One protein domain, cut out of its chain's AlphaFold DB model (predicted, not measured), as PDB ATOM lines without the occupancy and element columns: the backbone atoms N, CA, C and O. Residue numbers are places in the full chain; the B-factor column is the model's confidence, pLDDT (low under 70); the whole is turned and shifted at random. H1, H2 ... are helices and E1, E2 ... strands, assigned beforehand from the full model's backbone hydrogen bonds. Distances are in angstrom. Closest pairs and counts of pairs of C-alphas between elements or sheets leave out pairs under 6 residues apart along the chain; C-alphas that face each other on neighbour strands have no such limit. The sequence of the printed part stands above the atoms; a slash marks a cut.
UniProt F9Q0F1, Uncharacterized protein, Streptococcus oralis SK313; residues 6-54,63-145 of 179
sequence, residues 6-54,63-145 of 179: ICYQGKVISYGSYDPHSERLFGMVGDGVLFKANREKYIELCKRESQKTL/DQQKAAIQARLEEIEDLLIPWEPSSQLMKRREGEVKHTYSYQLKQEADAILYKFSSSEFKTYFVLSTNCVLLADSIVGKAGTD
ATOM      1  N   ILE A   6     114.667 123.242 160.990       94.75
ATOM      2  CA  ILE A   6     114.134 124.593 160.795       94.75
ATOM      3  C   ILE A   6     113.969 125.249 162.154       94.75
ATOM      4  O   ILE A   6     113.424 124.650 163.072       94.75
ATOM      5  N   CYS A   7     114.370 126.511 162.273       95.12
ATOM      6  CA  CYS A   7     113.998 127.339 163.410       95.12
ATOM      7  C   CYS A   7     113.044 128.440 162.946       95.12
ATOM      8  O   CYS A   7     113.434 129.317 162.177       95.12
ATOM      9  N   TYR A   8     111.813 128.428 163.452       93.50
ATOM     10  CA  TYR A   8     110.805 129.441 163.151       93.50
ATOM     11  C   TYR A   8     110.155 129.922 164.450       93.50
ATOM     12  O   TYR A   8     109.765 129.118 165.293       93.50
ATOM     13  N   GLN A   9     110.098 131.244 164.645       91.56
ATOM     14  CA  GLN A   9     109.522 131.879 165.843       91.56
ATOM     15  C   GLN A   9     110.037 131.292 167.180       91.56
ATOM     16  O   GLN A   9     109.272 131.030 168.105       91.56
ATOM     17  N   GLY A  10     111.351 131.050 167.278       92.19
ATOM     18  CA  GLY A  10     111.998 130.521 168.491       92.19
ATOM     19  C   GLY A  10     111.781 129.025 168.749       92.19
ATOM     20  O   GLY A  10     112.270 128.498 169.751       92.19
ATOM     21  N   LYS A  11     111.085 128.323 167.848       95.31
ATOM     22  CA  LYS A  11     110.884 126.875 167.915       95.31
ATOM     23  C   LYS A  11     111.696 126.176 166.838       95.31
ATOM     24  O   LYS A  11     111.616 126.527 165.662       95.31
ATOM     25  N   VAL A  12     112.453 125.169 167.252       97.00
ATOM     26  CA  VAL A  12     113.092 124.222 166.342       97.00
ATOM     27  C   VAL A  12     112.064 123.181 165.938       97.00
ATOM     28  O   VAL A  12     111.390 122.623 166.798       97.00
ATOM     29  N   ILE A  13     111.956 122.931 164.640       97.75
ATOM     30  CA  ILE A  13     111.133 121.908 164.013       97.75
ATOM     31  C   ILE A  13     112.091 120.958 163.311       97.75
ATOM     32  O   ILE A  13     112.884 121.370 162.462       97.75
ATOM     33  N   SER A  14     112.014 119.690 163.681       97.00
ATOM     34  CA  SER A  14     112.957 118.674 163.237       97.00
ATOM     35  C   SER A  14     112.236 117.390 162.880       97.00
ATOM     36  O   SER A  14     111.241 117.049 163.519       97.00
ATOM     37  N   TYR A  15     112.748 116.672 161.884       97.25
ATOM     38  CA  TYR A  15     112.163 115.426 161.408       97.25
ATOM     39  C   TYR A  15     113.210 114.364 161.137       97.25
ATOM     40  O   TYR A  15     114.179 114.598 160.418       97.25
ATOM     41  N   GLY A  16     112.984 113.174 161.679       95.25
ATOM     42  CA  GLY A  16     113.918 112.067 161.575       95.25
ATOM     43  C   GLY A  16     113.327 110.754 162.065       95.25
ATOM     44  O   GLY A  16     112.202 110.695 162.561       95.25
ATOM     45  N   SER A  17     114.121 109.692 161.964       93.94
ATOM     46  CA  SER A  17     113.835 108.415 162.620       93.94
ATOM     47  C   SER A  17     114.238 108.497 164.095       93.94
ATOM     48  O   SER A  17     115.336 108.090 164.462       93.94
ATOM     49  N   TYR A  18     113.383 109.087 164.936       93.38
ATOM     50  CA  TYR A  18     113.644 109.251 166.379       93.38
ATOM     51  C   TYR A  18     112.960 108.198 167.266       93.38
ATOM     52  O   TYR A  18     113.109 108.241 168.494       93.38
ATOM     53  N   ASP A  19     112.213 107.264 166.673       93.81
ATOM     54  CA  ASP A  19     111.663 106.099 167.366       93.81
ATOM     55  C   ASP A  19     112.536 104.859 167.105       93.81
ATOM     56  O   ASP A  19     112.360 104.190 166.078       93.81
ATOM     57  N   PRO A  20     113.438 104.499 168.038       89.25
ATOM     58  CA  PRO A  20     114.364 103.388 167.846       89.25
ATOM     59  C   PRO A  20     113.667 102.025 167.762       89.25
ATOM     60  O   PRO A  20     114.264 101.065 167.281       89.25
ATOM     61  N   HIS A  21     112.411 101.905 168.206       90.19
ATOM     62  CA  HIS A  21     111.655 100.653 168.111       90.19
ATOM     63  C   HIS A  21     111.071 100.416 166.712       90.19
ATOM     64  O   HIS A  21     110.694  99.292 166.384       90.19
ATOM     65  N   SER A  22     111.004 101.463 165.888       91.81
ATOM     66  CA  SER A  22     110.534 101.395 164.501       91.81
ATOM     67  C   SER A  22     111.667 101.187 163.489       91.81
ATOM     68  O   SER A  22     111.408 100.849 162.331       91.81
ATOM     69  N   GLU A  23     112.919 101.373 163.923       90.44
ATOM     70  CA  GLU A  23     114.091 101.370 163.055       90.44
ATOM     71  C   GLU A  23     114.337 100.015 162.384       90.44
ATOM     72  O   GLU A  23     114.278  98.939 162.982       90.44
ATOM     73  N   ARG A  24     114.685 100.080 161.101       89.44
ATOM     74  CA  ARG A  24     115.080  98.961 160.250       89.44
ATOM     75  C   ARG A  24     116.320  99.352 159.459       89.44
ATOM     76  O   ARG A  24     116.669 100.528 159.355       89.44
ATOM     77  N   LEU A  25     116.991  98.353 158.880       86.38
ATOM     78  CA  LEU A  25     118.163  98.561 158.021       86.38
ATOM     79  C   LEU A  25     119.223  99.458 158.693       86.38
ATOM     80  O   LEU A  25     119.646 100.459 158.131       86.38
ATOM     81  N   PHE A  26     119.614  99.123 159.928       83.19
ATOM     82  CA  PHE A  26     120.604  99.877 160.714       83.19
ATOM     83  C   PHE A  26     120.267 101.370 160.926       83.19
ATOM     84  O   PHE A  26     121.178 102.196 161.011       83.19
ATOM     85  N   GLY A  27     118.975 101.707 161.016       81.81
ATOM     86  CA  GLY A  27     118.481 103.072 161.236       81.81
ATOM     87  C   GLY A  27     118.280 103.879 159.949       81.81
ATOM     88  O   GLY A  27     118.034 105.082 160.004       81.81
ATOM     89  N   MET A  28     118.393 103.250 158.773       87.75
ATOM     90  CA  MET A  28     118.137 103.927 157.495       87.75
ATOM     91  C   MET A  28     116.648 104.177 157.247       87.75
ATOM     92  O   MET A  28     116.310 105.121 156.531       87.75
ATOM     93  N   VAL A  29     115.785 103.324 157.805       92.62
ATOM     94  CA  VAL A  29     114.327 103.379 157.658       92.62
ATOM     95  C   VAL A  29     113.685 103.281 159.033       92.62
ATOM     96  O   VAL A  29     114.133 102.480 159.849       92.62
ATOM     97  N   GLY A  30     112.625 104.040 159.272       95.62
ATOM     98  CA  GLY A  30     111.846 103.981 160.505       95.62
ATOM     99  C   GLY A  30     110.562 104.786 160.380       95.62
ATOM    100  O   GLY A  30     110.265 105.335 159.316       95.62
ATOM    101  N   ASP A  31     109.806 104.875 161.466       97.12
ATOM    102  CA  ASP A  31     108.685 105.804 161.537       97.12
ATOM    103  C   ASP A  31     109.223 107.235 161.484       97.12
ATOM    104  O   ASP A  31     110.202 107.591 162.148       97.12
ATOM    105  N   GLY A  32     108.564 108.067 160.688       97.38
ATOM    106  CA  GLY A  32     108.841 109.489 160.664       97.38
ATOM    107  C   GLY A  32     108.352 110.149 161.947       97.38
ATOM    108  O   GLY A  32     107.163 110.110 162.273       97.38
ATOM    109  N   VAL A  33     109.283 110.761 162.677       98.00
ATOM    110  CA  VAL A  33     109.001 111.493 163.909       98.00
ATOM    111  C   VAL A  33     109.349 112.955 163.696       98.00
ATOM    112  O   VAL A  33     110.484 113.282 163.349       98.00
ATOM    113  N   LEU A  34     108.373 113.830 163.930       98.38
ATOM    114  CA  LEU A  34     108.577 115.272 163.992       98.38
ATOM    115  C   LEU A  34     108.625 115.701 165.455       98.38
ATOM    116  O   LEU A  34     107.790 115.274 166.248       98.38
ATOM    117  N   PHE A  35     109.558 116.573 165.823       98.06
ATOM    118  CA  PHE A  35     109.495 117.258 167.110       98.06
ATOM    119  C   PHE A  35     109.537 118.772 166.955       98.06
ATOM    120  O   PHE A  35     110.109 119.307 166.004       98.06
ATOM    121  N   LYS A  36     108.933 119.449 167.932       98.25
ATOM    122  CA  LYS A  36     109.028 120.893 168.133       98.25
ATOM    123  C   LYS A  36     109.664 121.155 169.486       98.25
ATOM    124  O   LYS A  36     109.140 120.672 170.483       98.25
ATOM    125  N   ALA A  37     110.759 121.905 169.528       97.50
ATOM    126  CA  ALA A  37     111.521 122.171 170.749       97.50
ATOM    127  C   ALA A  37     111.841 123.661 170.900       97.50
ATOM    128  O   ALA A  37     111.860 124.406 169.917       97.50
ATOM    129  N   ASN A  38     112.126 124.104 172.126       96.56
ATOM    130  CA  ASN A  38     112.695 125.434 172.333       96.56
ATOM    131  C   ASN A  38     114.112 125.488 171.734       96.56
ATOM    132  O   ASN A  38     114.929 124.600 171.988       96.56
ATOM    133  N   ARG A  39     114.407 126.530 170.947       94.44
ATOM    134  CA  ARG A  39     115.686 126.662 170.238       94.44
ATOM    135  C   ARG A  39     116.884 126.633 171.179       94.44
ATOM    136  O   ARG A  39     117.841 125.910 170.916       94.44
ATOM    137  N   GLU A  40     116.855 127.428 172.239       94.44
ATOM    138  CA  GLU A  40     118.000 127.615 173.127       94.44
ATOM    139  C   GLU A  40     118.327 126.314 173.862       94.44
ATOM    140  O   GLU A  40     119.466 125.849 173.822       94.44
ATOM    141  N   LYS A  41     117.315 125.665 174.447       95.31
ATOM    142  CA  LYS A  41     117.486 124.374 175.122       95.31
ATOM    143  C   LYS A  41     117.919 123.266 174.161       95.31
ATOM    144  O   LYS A  41     118.756 122.441 174.520       95.31
ATOM    145  N   TYR A  42     117.390 123.258 172.936       94.44
ATOM    146  CA  TYR A  42     117.802 122.301 171.910       94.44
ATOM    147  C   TYR A  42     119.276 122.466 171.528       94.44
ATOM    148  O   TYR A  42     120.000 121.477 171.479       94.44
ATOM    149  N   ILE A  43     119.749 123.700 171.320       92.38
ATOM    150  CA  ILE A  43     121.163 123.965 171.016       92.38
ATOM    151  C   ILE A  43     122.066 123.470 172.154       92.38
ATOM    152  O   ILE A  43     123.075 122.820 171.885       92.38
ATOM    153  N   GLU A  44     121.702 123.720 173.413       92.25
ATOM    154  CA  GLU A  44     122.470 123.233 174.568       92.25
ATOM    155  C   GLU A  44     122.486 121.698 174.655       92.25
ATOM    156  O   GLU A  44     123.545 121.098 174.870       92.25
ATOM    157  N   LEU A  45     121.349 121.044 174.396       92.06
ATOM    158  CA  LEU A  45     121.282 119.586 174.285       92.06
ATOM    159  C   LEU A  45     122.201 119.074 173.164       92.06
ATOM    160  O   LEU A  45     122.976 118.143 173.382       92.06
ATOM    161  N   CYS A  46     122.164 119.691 171.980       89.81
ATOM    162  CA  CYS A  46     122.997 119.302 170.844       89.81
ATOM    163  C   CYS A  46     124.493 119.477 171.115       89.81
ATOM    164  O   CYS A  46     125.255 118.584 170.753       89.81
ATOM    165  N   LYS A  47     124.921 120.560 171.772       88.12
ATOM    166  CA  LYS A  47     126.332 120.764 172.156       88.12
ATOM    167  C   LYS A  47     126.848 119.665 173.083       88.12
ATOM    168  O   LYS A  47     128.012 119.284 173.010       88.12
ATOM    169  N   ARG A  48     125.986 119.156 173.968       86.31
ATOM    170  CA  ARG A  48     126.351 118.098 174.915       86.31
ATOM    171  C   ARG A  48     126.306 116.705 174.289       86.31
ATOM    172  O   ARG A  48     127.209 115.907 174.511       86.31
ATOM    173  N   GLU A  49     125.245 116.394 173.546       81.31
ATOM    174  CA  GLU A  49     125.015 115.055 172.985       81.31
ATOM    175  C   GLU A  49     125.756 114.816 171.674       81.31
ATOM    176  O   GLU A  49     126.069 113.673 171.338       81.31
ATOM    177  N   SER A  50     126.008 115.873 170.907       67.88
ATOM    178  CA  SER A  50     126.675 115.788 169.621       67.88
ATOM    179  C   SER A  50     127.988 116.558 169.691       67.88
ATOM    180  O   SER A  50     128.012 117.766 169.878       67.88
ATOM    181  N   GLN A  51     129.104 115.869 169.466       66.44
ATOM    182  CA  GLN A  51     130.391 116.509 169.164       66.44
ATOM    183  C   GLN A  51     130.381 117.102 167.737       66.44
ATOM    184  O   GLN A  51     131.365 117.017 167.005       66.44
ATOM    185  N   LYS A  52     129.225 117.600 167.281       73.12
ATOM    186  CA  LYS A  52     129.006 118.105 165.929       73.12
ATOM    187  C   LYS A  52     128.879 119.617 165.982       73.12
ATOM    188  O   LYS A  52     128.201 120.160 166.844       73.12
ATOM    189  N   THR A  53     129.496 120.271 165.011       85.94
ATOM    190  CA  THR A  53     129.346 121.704 164.777       85.94
ATOM    191  C   THR A  53     127.936 122.005 164.277       85.94
ATOM    192  O   THR A  53     127.477 121.375 163.320       85.94
ATOM    193  N   LEU A  54     127.258 122.969 164.899       89.75
ATOM    194  CA  LEU A  54     125.953 123.436 164.433       89.75
ATOM    195  C   LEU A  54     126.140 124.693 163.587       89.75
ATOM    196  O   LEU A  54     126.610 125.715 164.083       89.75
ATOM    197  N   ASP A  63     106.762 139.237 153.957       92.19
ATOM    198  CA  ASP A  63     105.582 138.821 154.723       92.19
ATOM    199  C   ASP A  63     104.742 137.772 153.985       92.19
ATOM    200  O   ASP A  63     104.206 136.861 154.613       92.19
ATOM    201  N   GLN A  64     104.716 137.820 152.649       90.88
ATOM    202  CA  GLN A  64     104.095 136.779 151.830       90.88
ATOM    203  C   GLN A  64     104.797 135.425 152.019       90.88
ATOM    204  O   GLN A  64     104.135 134.400 152.166       90.88
ATOM    205  N   GLN A  65     106.132 135.419 152.062       89.94
ATOM    206  CA  GLN A  65     106.918 134.205 152.292       89.94
ATOM    207  C   GLN A  65     106.692 133.638 153.696       89.94
ATOM    208  O   GLN A  65     106.513 132.432 153.853       89.94
ATOM    209  N   LYS A  66     106.640 134.500 154.718       91.62
ATOM    210  CA  LYS A  66     106.305 134.083 156.088       91.62
ATOM    211  C   LYS A  66     104.906 133.474 156.166       91.62
ATOM    212  O   LYS A  66     104.748 132.454 156.826       91.62
ATOM    213  N   ALA A  67     103.922 134.069 155.489       92.25
ATOM    214  CA  ALA A  67     102.560 133.542 155.440       92.25
ATOM    215  C   ALA A  67     102.500 132.174 154.740       92.25
ATOM    216  O   ALA A  67     101.819 131.275 155.222       92.25
ATOM    217  N   ALA A  68     103.256 131.985 153.655       91.75
ATOM    218  CA  ALA A  68     103.349 130.698 152.967       91.75
ATOM    219  C   ALA A  68     103.993 129.608 153.843       91.75
ATOM    220  O   ALA A  68     103.486 128.489 153.899       91.75
ATOM    221  N   ILE A  69     105.069 129.942 154.569       92.19
ATOM    222  CA  ILE A  69     105.686 129.040 155.555       92.19
ATOM    223  C   ILE A  69     104.682 128.681 156.652       92.19
ATOM    224  O   ILE A  69     104.537 127.508 156.981       92.19
ATOM    225  N   GLN A  70     103.976 129.671 157.201       94.50
ATOM    226  CA  GLN A  70     102.993 129.458 158.260       94.50
ATOM    227  C   GLN A  70     101.865 128.520 157.805       94.50
ATOM    228  O   GLN A  70     101.602 127.529 158.478       94.50
ATOM    229  N   ALA A  71     101.276 128.765 156.632       94.50
ATOM    230  CA  ALA A  71     100.242 127.900 156.065       94.50
ATOM    231  C   ALA A  71     100.747 126.463 155.857       94.50
ATOM    232  O   ALA A  71     100.057 125.497 156.166       94.50
ATOM    233  N   ARG A  72     101.993 126.303 155.395       94.50
ATOM    234  CA  ARG A  72     102.590 124.978 155.222       94.50
ATOM    235  C   ARG A  72     102.838 124.256 156.548       94.50
ATOM    236  O   ARG A  72     102.704 123.036 156.616       94.50
ATOM    237  N   LEU A  73     103.217 124.985 157.596       95.69
ATOM    238  CA  LEU A  73     103.352 124.421 158.937       95.69
ATOM    239  C   LEU A  73     102.000 123.959 159.487       95.69
ATOM    240  O   LEU A  73     101.948 122.885 160.075       95.69
ATOM    241  N   GLU A  74     100.927 124.712 159.243       96.19
ATOM    242  CA  GLU A  74      99.554 124.335 159.613       96.19
ATOM    243  C   GLU A  74      99.097 123.064 158.875       96.19
ATOM    244  O   GLU A  74      98.640 122.120 159.512       96.19
ATOM    245  N   GLU A  75      99.343 122.963 157.563       95.81
ATOM    246  CA  GLU A  75      99.076 121.732 156.797       95.81
ATOM    247  C   GLU A  75      99.817 120.512 157.362       95.81
ATOM    248  O   GLU A  75      99.296 119.399 157.356       95.81
ATOM    249  N   ILE A  76     101.065 120.699 157.808       96.62
ATOM    250  CA  ILE A  76     101.839 119.630 158.442       96.62
ATOM    251  C   ILE A  76     101.224 119.281 159.796       96.62
ATOM    252  O   ILE A  76     101.091 118.098 160.090       96.62
ATOM    253  N   GLU A  77     100.846 120.278 160.600       96.50
ATOM    254  CA  GLU A  77     100.231 120.100 161.920       96.50
ATOM    255  C   GLU A  77      98.958 119.250 161.877       96.50
ATOM    256  O   GLU A  77      98.807 118.375 162.730       96.50
ATOM    257  N   ASP A  78      98.120 119.415 160.854       97.62
ATOM    258  CA  ASP A  78      96.901 118.617 160.654       97.62
ATOM    259  C   ASP A  78      97.173 117.113 160.447       97.62
ATOM    260  O   ASP A  78      96.286 116.274 160.621       97.62
ATOM    261  N   LEU A  79      98.408 116.752 160.086       97.50
ATOM    262  CA  LEU A  79      98.849 115.370 159.888       97.50
ATOM    263  C   LEU A  79      99.526 114.780 161.132       97.50
ATOM    264  O   LEU A  79      99.901 113.603 161.123       97.50
ATOM    265  N   LEU A  80      99.746 115.574 162.184       98.25
ATOM    266  CA  LEU A  80     100.512 115.161 163.353       98.25
ATOM    267  C   LEU A  80      99.624 114.547 164.433       98.25
ATOM    268  O   LEU A  80      98.628 115.114 164.873       98.25
ATOM    269  N   ILE A  81     100.063 113.403 164.946       98.12
ATOM    270  CA  ILE A  81      99.506 112.759 166.131       98.12
ATOM    271  C   ILE A  81     100.562 112.842 167.238       98.12
ATOM    272  O   ILE A  81     101.700 112.419 167.001       98.12
ATOM    273  N   PRO A  82     100.225 113.346 168.442       98.00
ATOM    274  CA  PRO A  82     101.143 113.348 169.576       98.00
ATOM    275  C   PRO A  82     101.729 111.959 169.832       98.00
ATOM    276  O   PRO A  82     101.011 110.957 169.829       98.00
ATOM    277  N   TRP A  83     103.036 111.902 170.062       97.88
ATOM    278  CA  TRP A  83     103.746 110.663 170.337       97.88
ATOM    279  C   TRP A  83     104.616 110.794 171.580       97.88
ATOM    280  O   TRP A  83     105.338 111.770 171.772       97.88
ATOM    281  N   GLU A  84     104.549 109.763 172.415       96.69
ATOM    282  CA  GLU A  84     105.264 109.686 173.678       96.69
ATOM    283  C   GLU A  84     106.477 108.760 173.545       96.69
ATOM    284  O   GLU A  84     106.300 107.555 173.329       96.69
ATOM    285  N   PRO A  85     107.713 109.283 173.659       94.69
ATOM    286  CA  PRO A  85     108.901 108.451 173.584       94.69
ATOM    287  C   PRO A  85     109.038 107.575 174.832       94.69
ATOM    288  O   PRO A  85     108.823 108.019 175.961       94.69
ATOM    289  N   SER A  86     109.461 106.327 174.629       91.38
ATOM    290  CA  SER A  86     109.751 105.396 175.721       91.38
ATOM    291  C   SER A  86     110.862 105.935 176.628       91.38
ATOM    292  O   SER A  86     111.907 106.377 176.150       91.38
ATOM    293  N   SER A  87     110.678 105.826 177.945       90.38
ATOM    294  CA  SER A  87     111.718 106.121 178.941       90.38
ATOM    295  C   SER A  87     112.763 105.010 179.067       90.38
ATOM    296  O   SER A  87     113.645 105.085 179.923       90.38
ATOM    297  N   GLN A  88     112.668 103.959 178.250       88.19
ATOM    298  CA  GLN A  88     113.568 102.818 178.301       88.19
ATOM    299  C   GLN A  88     115.020 103.235 178.030       88.19
ATOM    300  O   GLN A  88     115.324 104.007 177.120       88.19
ATOM    301  N   LEU A  89     115.932 102.686 178.831       87.31
ATOM    302  CA  LEU A  89     117.363 102.810 178.599       87.31
ATOM    303  C   LEU A  89     117.794 101.865 177.476       87.31
ATOM    304  O   LEU A  89     117.408 100.696 177.448       87.31
ATOM    305  N   MET A  90     118.635 102.362 176.576       84.31
ATOM    306  CA  MET A  90     119.184 101.598 175.464       84.31
ATOM    307  C   MET A  90     120.708 101.637 175.487       84.31
ATOM    308  O   MET A  90     121.327 102.640 175.846       84.31
ATOM    309  N   LYS A  91     121.318 100.519 175.089       81.62
ATOM    310  CA  LYS A  91     122.768 100.416 174.948       81.62
ATOM    311  C   LYS A  91     123.194 101.053 173.624       81.62
ATOM    312  O   LYS A  91     122.782 100.596 172.559       81.62
ATOM    313  N   ARG A  92     124.017 102.096 173.683       73.69
ATOM    314  CA  ARG A  92     124.638 102.724 172.511       73.69
ATOM    315  C   ARG A  92     125.782 101.858 171.979       73.69
ATOM    316  O   ARG A  92     126.275 100.954 172.656       73.69
ATOM    317  N   ARG A  93     126.234 102.151 170.753       67.81
ATOM    318  CA  ARG A  93     127.340 101.428 170.088       67.81
ATOM    319  C   ARG A  93     128.643 101.443 170.899       67.81
ATOM    320  O   ARG A  93     129.409 100.494 170.821       67.81
ATOM    321  N   GLU A  94     128.846 102.475 171.711       67.25
ATOM    322  CA  GLU A  94     130.019 102.670 172.577       67.25
ATOM    323  C   GLU A  94     129.909 101.934 173.927       67.25
ATOM    324  O   GLU A  94     130.788 102.039 174.775       67.25
ATOM    325  N   GLY A  95     128.836 101.165 174.141       76.00
ATOM    326  CA  GLY A  95     128.618 100.375 175.354       76.00
ATOM    327  C   GLY A  95     127.898 101.114 176.484       76.00
ATOM    328  O   GLY A  95     127.418 100.451 177.403       76.00
ATOM    329  N   GLU A  96     127.761 102.438 176.387       82.69
ATOM    330  CA  GLU A  96     126.995 103.272 177.318       82.69
ATOM    331  C   GLU A  96     125.501 102.904 177.304       82.69
ATOM    332  O   GLU A  96     124.918 102.670 176.244       82.69
ATOM    333  N   VAL A  97     124.869 102.872 178.478       84.88
ATOM    334  CA  VAL A  97     123.424 102.665 178.636       84.88
ATOM    335  C   VAL A  97     122.782 104.003 178.982       84.88
ATOM    336  O   VAL A  97     123.019 104.542 180.060       84.88
ATOM    337  N   LYS A  98     121.973 104.541 178.067       87.44
ATOM    338  CA  LYS A  98     121.383 105.880 178.189       87.44
ATOM    339  C   LYS A  98     119.952 105.898 177.664       87.44
ATOM    340  O   LYS A  98     119.554 105.018 176.901       87.44
ATOM    341  N   HIS A  99     119.176 106.901 178.060       90.19
ATOM    342  CA  HIS A  99     117.884 107.165 177.437       90.19
ATOM    343  C   HIS A  99     118.031 107.430 175.932       90.19
ATOM    344  O   HIS A  99     119.087 107.852 175.444       90.19
ATOM    345  N   THR A 100     116.950 107.171 175.200       91.56
ATOM    346  CA  THR A 100     116.853 107.478 173.772       91.56
ATOM    347  C   THR A 100     116.941 108.987 173.543       91.56
ATOM    348  O   THR A 100     116.555 109.783 174.402       91.56
ATOM    349  N   TYR A 101     117.415 109.394 172.364       91.56
ATOM    350  CA  TYR A 101     117.507 110.818 172.026       91.56
ATOM    351  C   TYR A 101     116.133 111.508 172.070       91.56
ATOM    352  O   TYR A 101     116.018 112.616 172.581       91.56
ATOM    353  N   SER A 102     115.073 110.825 171.624       94.38
ATOM    354  CA  SER A 102     113.692 111.316 171.695       94.38
ATOM    355  C   SER A 102     113.199 111.539 173.125       94.38
ATOM    356  O   SER A 102     112.529 112.538 173.388       94.38
ATOM    357  N   TYR A 103     113.572 110.676 174.072       95.12
ATOM    358  CA  TYR A 103     113.259 110.898 175.483       95.12
ATOM    359  C   TYR A 103     114.018 112.104 176.053       95.12
ATOM    360  O   TYR A 103     113.423 112.942 176.727       95.12
ATOM    361  N   GLN A 104     115.313 112.238 175.744       94.19
ATOM    362  CA  GLN A 104     116.126 113.382 176.179       94.19
ATOM    363  C   GLN A 104     115.589 114.709 175.631       94.19
ATOM    364  O   GLN A 104     115.468 115.675 176.377       94.19
ATOM    365  N   LEU A 105     115.194 114.742 174.353       95.44
ATOM    366  CA  LEU A 105     114.549 115.902 173.734       95.44
ATOM    367  C   LEU A 105     113.334 116.362 174.544       95.44
ATOM    368  O   LEU A 105     113.206 117.548 174.843       95.44
ATOM    369  N   LYS A 106     112.468 115.423 174.940       96.19
ATOM    370  CA  LYS A 106     111.283 115.741 175.738       96.19
ATOM    371  C   LYS A 106     111.642 116.321 177.109       96.19
ATOM    372  O   LYS A 106     111.042 117.306 177.524       96.19
ATOM    373  N   GLN A 107     112.595 115.709 177.811       95.25
ATOM    374  CA  GLN A 107     112.928 116.086 179.190       95.25
ATOM    375  C   GLN A 107     113.778 117.356 179.291       95.25
ATOM    376  O   GLN A 107     113.691 118.076 180.280       95.25
ATOM    377  N   GLU A 108     114.621 117.618 178.294       94.00
ATOM    378  CA  GLU A 108     115.687 118.617 178.408       94.00
ATOM    379  C   GLU A 108     115.525 119.792 177.440       94.00
ATOM    380  O   GLU A 108     115.997 120.890 177.732       94.00
ATOM    381  N   ALA A 109     114.835 119.588 176.312       94.62
ATOM    382  CA  ALA A 109     114.601 120.613 175.293       94.62
ATOM    383  C   ALA A 109     113.137 121.087 175.211       94.62
ATOM    384  O   ALA A 109     112.765 121.776 174.258       94.62
ATOM    385  N   ASP A 110     112.314 120.718 176.202       94.88
ATOM    386  CA  ASP A 110     110.856 120.908 176.221       94.88
ATOM    387  C   ASP A 110     110.191 120.438 174.916       94.88
ATOM    388  O   ASP A 110     109.249 121.060 174.414       94.88
ATOM    389  N   ALA A 111     110.729 119.377 174.307       97.50
ATOM    390  CA  ALA A 111     110.260 118.952 173.004       97.50
ATOM    391  C   ALA A 111     108.882 118.290 173.101       97.50
ATOM    392  O   ALA A 111     108.649 117.417 173.941       97.50
ATOM    393  N   ILE A 112     107.999 118.646 172.174       98.12
ATOM    394  CA  ILE A 112     106.775 117.898 171.892       98.12
ATOM    395  C   ILE A 112     107.029 117.081 170.632       98.12
ATOM    396  O   ILE A 112     107.474 117.627 169.620       98.12
ATOM    397  N   LEU A 113     106.778 115.777 170.709       98.38
ATOM    398  CA  LEU A 113     107.059 114.833 169.638       98.38
ATOM    399  C   LEU A 113     105.759 114.315 169.027       98.38
ATOM    400  O   LEU A 113     104.737 114.180 169.701       98.38
ATOM    401  N   TYR A 114     105.823 114.018 167.738       98.50
ATOM    402  CA  TYR A 114     104.686 113.646 166.919       98.50
ATOM    403  C   TYR A 114     105.078 112.553 165.932       98.50
ATOM    404  O   TYR A 114     106.192 112.540 165.406       98.50
ATOM    405  N   LYS A 115     104.127 111.673 165.634       98.19
ATOM    406  CA  LYS A 115     104.146 110.823 164.439       98.19
ATOM    407  C   LYS A 115     103.157 111.365 163.416       98.19
ATOM    408  O   LYS A 115     102.262 112.130 163.761       98.19
ATOM    409  N   PHE A 116     103.288 110.934 162.168       98.00
ATOM    410  CA  PHE A 116     102.350 111.309 161.113       98.00
ATOM    411  C   PHE A 116     101.210 110.291 160.989       98.00
ATOM    412  O   PHE A 116     101.437 109.077 160.927       98.00
ATOM    413  N   SER A 117      99.972 110.777 160.902       97.06
ATOM    414  CA  SER A 117      98.789 109.956 160.619       97.06
ATOM    415  C   SER A 117      98.824 109.383 159.197       97.06
ATOM    416  O   SER A 117      98.495 108.212 158.968       97.06
ATOM    417  N   SER A 118      99.250 110.216 158.249       93.88
ATOM    418  CA  SER A 118      99.257 110.002 156.800       93.88
ATOM    419  C   SER A 118     100.356 110.859 156.145       93.88
ATOM    420  O   SER A 118     101.077 111.566 156.845       93.88
ATOM    421  N   SER A 119     100.480 110.801 154.811       94.44
ATOM    422  CA  SER A 119     101.570 111.362 153.980       94.44
ATOM    423  C   SER A 119     102.831 110.498 153.886       94.44
ATOM    424  O   SER A 119     102.989 109.507 154.602       94.44
ATOM    425  N   GLU A 120     103.730 110.880 152.976       94.19
ATOM    426  CA  GLU A 120     105.045 110.253 152.827       94.19
ATOM    427  C   GLU A 120     105.882 110.338 154.112       94.19
ATOM    428  O   GLU A 120     106.571 109.377 154.446       94.19
ATOM    429  N   PHE A 121     105.733 111.415 154.898       96.56
ATOM    430  CA  PHE A 121     106.462 111.638 156.151       96.56
ATOM    431  C   PHE A 121     106.092 110.663 157.274       96.56
ATOM    432  O   PHE A 121     106.685 110.698 158.348       96.56
ATOM    433  N   LYS A 122     105.141 109.749 157.051       97.38
ATOM    434  CA  LYS A 122     104.898 108.631 157.967       97.38
ATOM    435  C   LYS A 122     106.087 107.682 158.060       97.38
ATOM    436  O   LYS A 122     106.320 107.113 159.124       97.38
ATOM    437  N   THR A 123     106.850 107.548 156.980       96.06
ATOM    438  CA  THR A 123     108.040 106.702 156.937       96.06
ATOM    439  C   THR A 123     109.257 107.573 156.679       96.06
ATOM    440  O   THR A 123     109.386 108.193 155.625       96.06
ATOM    441  N   TYR A 124     110.191 107.579 157.623       95.38
ATOM    442  CA  TYR A 124     111.504 108.151 157.393       95.38
ATOM    443  C   TYR A 124     112.336 107.197 156.541       95.38
ATOM    444  O   TYR A 124     112.486 106.018 156.873       95.38
ATOM    445  N   PHE A 125     112.933 107.719 155.471       93.06
ATOM    446  CA  PHE A 125     113.956 107.016 154.710       93.06
ATOM    447  C   PHE A 125     115.085 107.971 154.336       93.06
ATOM    448  O   PHE A 125     114.878 108.941 153.610       93.06
ATOM    449  N   VAL A 126     116.303 107.661 154.787       88.19
ATOM    450  CA  VAL A 126     117.473 108.545 154.643       88.19
ATOM    451  C   VAL A 126     117.764 108.975 153.195       88.19
ATOM    452  O   VAL A 126     118.291 110.065 152.992       88.19
ATOM    453  N   LEU A 127     117.404 108.159 152.194       85.50
ATOM    454  CA  LEU A 127     117.670 108.430 150.773       85.50
ATOM    455  C   LEU A 127     116.522 109.125 150.023       85.50
ATOM    456  O   LEU A 127     116.744 109.543 148.889       85.50
ATOM    457  N   SER A 128     115.321 109.231 150.603       86.56
ATOM    458  CA  SER A 128     114.177 109.884 149.944       86.56
ATOM    459  C   SER A 128     113.434 110.825 150.889       86.56
ATOM    460  O   SER A 128     113.545 112.040 150.767       86.56
ATOM    461  N   THR A 129     112.716 110.279 151.869       91.62
ATOM    462  CA  THR A 129     111.846 111.029 152.776       91.62
ATOM    463  C   THR A 129     112.595 111.299 154.073       91.62
ATOM    464  O   THR A 129     112.446 110.586 155.068       91.62
ATOM    465  N   ASN A 130     113.462 112.310 154.029       91.25
ATOM    466  CA  ASN A 130     114.405 112.644 155.093       91.25
ATOM    467  C   ASN A 130     114.209 114.080 155.622       91.25
ATOM    468  O   ASN A 130     113.265 114.780 155.250       91.25
ATOM    469  N   CYS A 131     115.101 114.517 156.515       93.12
ATOM    470  CA  CYS A 131     115.048 115.843 157.131       93.12
ATOM    471  C   CYS A 131     115.129 116.992 156.121       93.12
ATOM    472  O   CYS A 131     114.462 118.009 156.303       93.12
ATOM    473  N   VAL A 132     115.887 116.822 155.035       91.06
ATOM    474  CA  VAL A 132     116.036 117.864 154.017       91.06
ATOM    475  C   VAL A 132     114.762 118.006 153.194       91.06
ATOM    476  O   VAL A 132     114.350 119.129 152.934       91.06
ATOM    477  N   LEU A 133     114.097 116.895 152.851       90.75
ATOM    478  CA  LEU A 133     112.812 116.952 152.152       90.75
ATOM    479  C   LEU A 133     111.755 117.687 152.981       90.75
ATOM    480  O   LEU A 133     111.033 118.523 152.443       90.75
ATOM    481  N   LEU A 134     111.666 117.417 154.292       93.06
ATOM    482  CA  LEU A 134     110.732 118.168 155.135       93.06
ATOM    483  C   LEU A 134     111.106 119.652 155.156       93.06
ATOM    484  O   LEU A 134     110.226 120.498 154.973       93.06
ATOM    485  N   ALA A 135     112.392 119.956 155.357       91.94
ATOM    486  CA  ALA A 135     112.865 121.326 155.454       91.94
ATOM    487  C   ALA A 135     112.566 122.129 154.182       91.94
ATOM    488  O   ALA A 135     112.006 123.222 154.253       91.94
ATOM    489  N   ASP A 136     112.853 121.556 153.017       87.88
ATOM    490  CA  ASP A 136     112.540 122.181 151.739       87.88
ATOM    491  C   ASP A 136     111.034 122.251 151.475       87.88
ATOM    492  O   ASP A 136     110.551 123.271 151.002       87.88
ATOM    493  N   SER A 137     110.242 121.257 151.891       89.38
ATOM    494  CA  SER A 137     108.782 121.350 151.747       89.38
ATOM    495  C   SER A 137     108.180 122.546 152.494       89.38
ATOM    496  O   SER A 137     107.113 123.019 152.107       89.38
ATOM    497  N   ILE A 138     108.846 123.023 153.555       90.94
ATOM    498  CA  ILE A 138     108.454 124.197 154.343       90.94
ATOM    499  C   ILE A 138     109.055 125.469 153.743       90.94
ATOM    500  O   ILE A 138     108.333 126.432 153.496       90.94
ATOM    501  N   VAL A 139     110.369 125.485 153.508       85.00
ATOM    502  CA  VAL A 139     111.092 126.690 153.080       85.00
ATOM    503  C   VAL A 139     110.898 126.962 151.588       85.00
ATOM    504  O   VAL A 139     110.672 128.107 151.226       85.00
ATOM    505  N   GLY A 140     110.848 125.944 150.726       77.50
ATOM    506  CA  GLY A 140     110.597 126.070 149.285       77.50
ATOM    507  C   GLY A 140     109.290 126.798 148.952       77.50
ATOM    508  O   GLY A 140     109.232 127.575 148.001       77.50
ATOM    509  N   LYS A 141     108.262 126.701 149.811       68.94
ATOM    510  CA  LYS A 141     107.015 127.485 149.683       68.94
ATOM    511  C   LYS A 141     107.199 128.995 149.842       68.94
ATOM    512  O   LYS A 141     106.348 129.752 149.383       68.94
ATOM    513  N   ALA A 142     108.319 129.450 150.397       61.50
ATOM    514  CA  ALA A 142     108.734 130.846 150.331       61.50
ATOM    515  C   ALA A 142     109.242 131.250 148.927       61.50
ATOM    516  O   ALA A 142     109.818 132.320 148.771       61.50
ATOM    517  N   GLY A 143     109.062 130.429 147.887       58.28
ATOM    518  CA  GLY A 143     109.590 130.704 146.547       58.28
ATOM    519  C   GLY A 143     111.116 130.701 146.517       58.28
ATOM    520  O   GLY A 143     111.723 131.298 145.633       58.28
ATOM    521  N   THR A 144     111.732 130.083 147.524       57.12
ATOM    522  CA  THR A 144     113.180 129.973 147.632       57.12
ATOM    523  C   THR A 144     113.702 128.769 146.881       57.12
ATOM    524  O   THR A 144     114.921 128.710 146.792       57.12
ATOM    525  N   ASP A 145     112.811 127.862 146.414       59.25
ATOM    526  CA  ASP A 145     113.079 126.579 145.731       59.25
ATOM    527  C   ASP A 145     114.565 126.241 145.803       59.25
ATOM    528  O   ASP A 145     115.316 126.342 144.830       59.25
TER     529      ASP A 145
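AT A GLANCE: This is residues 6 to 54 and 63 to 145 of the 179 residues of an uncharacterized protein of Streptococcus oralis SK313 (UniProt F9Q0F1). A strongly twisted sheet of five antiparallel strands makes the middle of the domain, with helices H1 and H3 over one face and H4 over the other, while H2 packs on H4 beside the strands. A small two-stranded sheet, E3 with E9, sits at one end of the strands E2 and E4, and the hairpin of E6 and E7 lies far out at the end of the long axis away from H2. The printed part has 132 residues with four named helices and nine named strands, in the order E1 E2 E3 E4 H1 H2 E5 E6 E7 H3 E8 E9 H4, and the class is mixed, helices and strands. The large sheet has the order E1, E2, E4, E8, E5. The whole is compact, with a radius of gyration of the C-alphas of 15.1 A, yet elongated in outline, spanning 49 by 30 by 26 A.

HOW THE PARTS SIT: The large sheet joins E1, residues 6 to 8, E2, residues 11 to 16, E4, residues 33 to 38, E8, residues 112 to 116, and E5, residues 80 to 82; E1 and E5 are its edge strands. E1 and E2 form a hairpin, with N 8 and O 11 at 2.9 A. E2 and E4 are antiparallel at 157 degrees, with N 14 and O 35 at 3.0 A. E4 and E8 have N 34 and O 114 at 2.9 A, and E8 and E5 have N 81 and O 115 at 2.8 A. H3, residues 101 to 108, is on the sheet over E8 at a height of 8.9 A and runs along the strands, at 11 degrees to E8 on the local plane. H1, residues 39 to 49, is on the same face and stands up from the sheet, its line rising 44 degrees. H1 and H3 touch, with the C-alphas of Lys 41 and Glu 108 closest at 6.9 A, at a steep tilt of 55 degrees, opposite ways. H4, residues 131 to 142, is on the opposite face at a height of 8.8 A, over E1. H2, residues 63 to 77, is on the sheet but over none of its strands. H4 touches H2 with its residues 137 to 142 alone, closest at the C-alphas of Gln 65 and Ala 142, 4.3 A, at a steep tilt of 41 degrees, opposite ways. E3, residues 29 to 31, runs on into E4 at 68 degrees and is antiparallel to E9, residues 123 to 125, with N 124 and O 30 at 2.8 A. E6, residues 89 to 91, and E7, residues 97 to 99, form a hairpin, with N 90 and O 98 at 2.8 A; both are apart from E4. H1, H2 and H3 have every O i to N i+4 pair within hydrogen-bond range; H4 has 6 of 8.

IN THESE COORDINATES: E1 begins at C-alpha 6, (114.134, 124.593, 160.795), and spans 6.3 A. E2 spans 16.4 A, E4 16.7 A and E8 13.4 A. H2, the longest helix by residues, spans 20.8 A from C-alpha 63 at (105.582, 138.821, 154.723); H1 spans 15.1 A and H3 10.2 A. H4 spans 17.6 A and ends at C-alpha 142, (108.734, 130.846, 150.331). The shorter strands E3, E5, E6, E7 and E9 have three residues each.

THE WHOLE: The two C-alphas farthest apart are those of Gln 64 and Gly 95, 49.8 A. Residues 55 to 62 are cut out, and C-alphas 54 and 63 are 27.3 A apart across the cut. The link from E2 to E3, residues 17 to 28, is long. The mean pLDDT of the printed part is 90.4; residues 50 to 51, 93 to 94 and 141 to 145 are under 70.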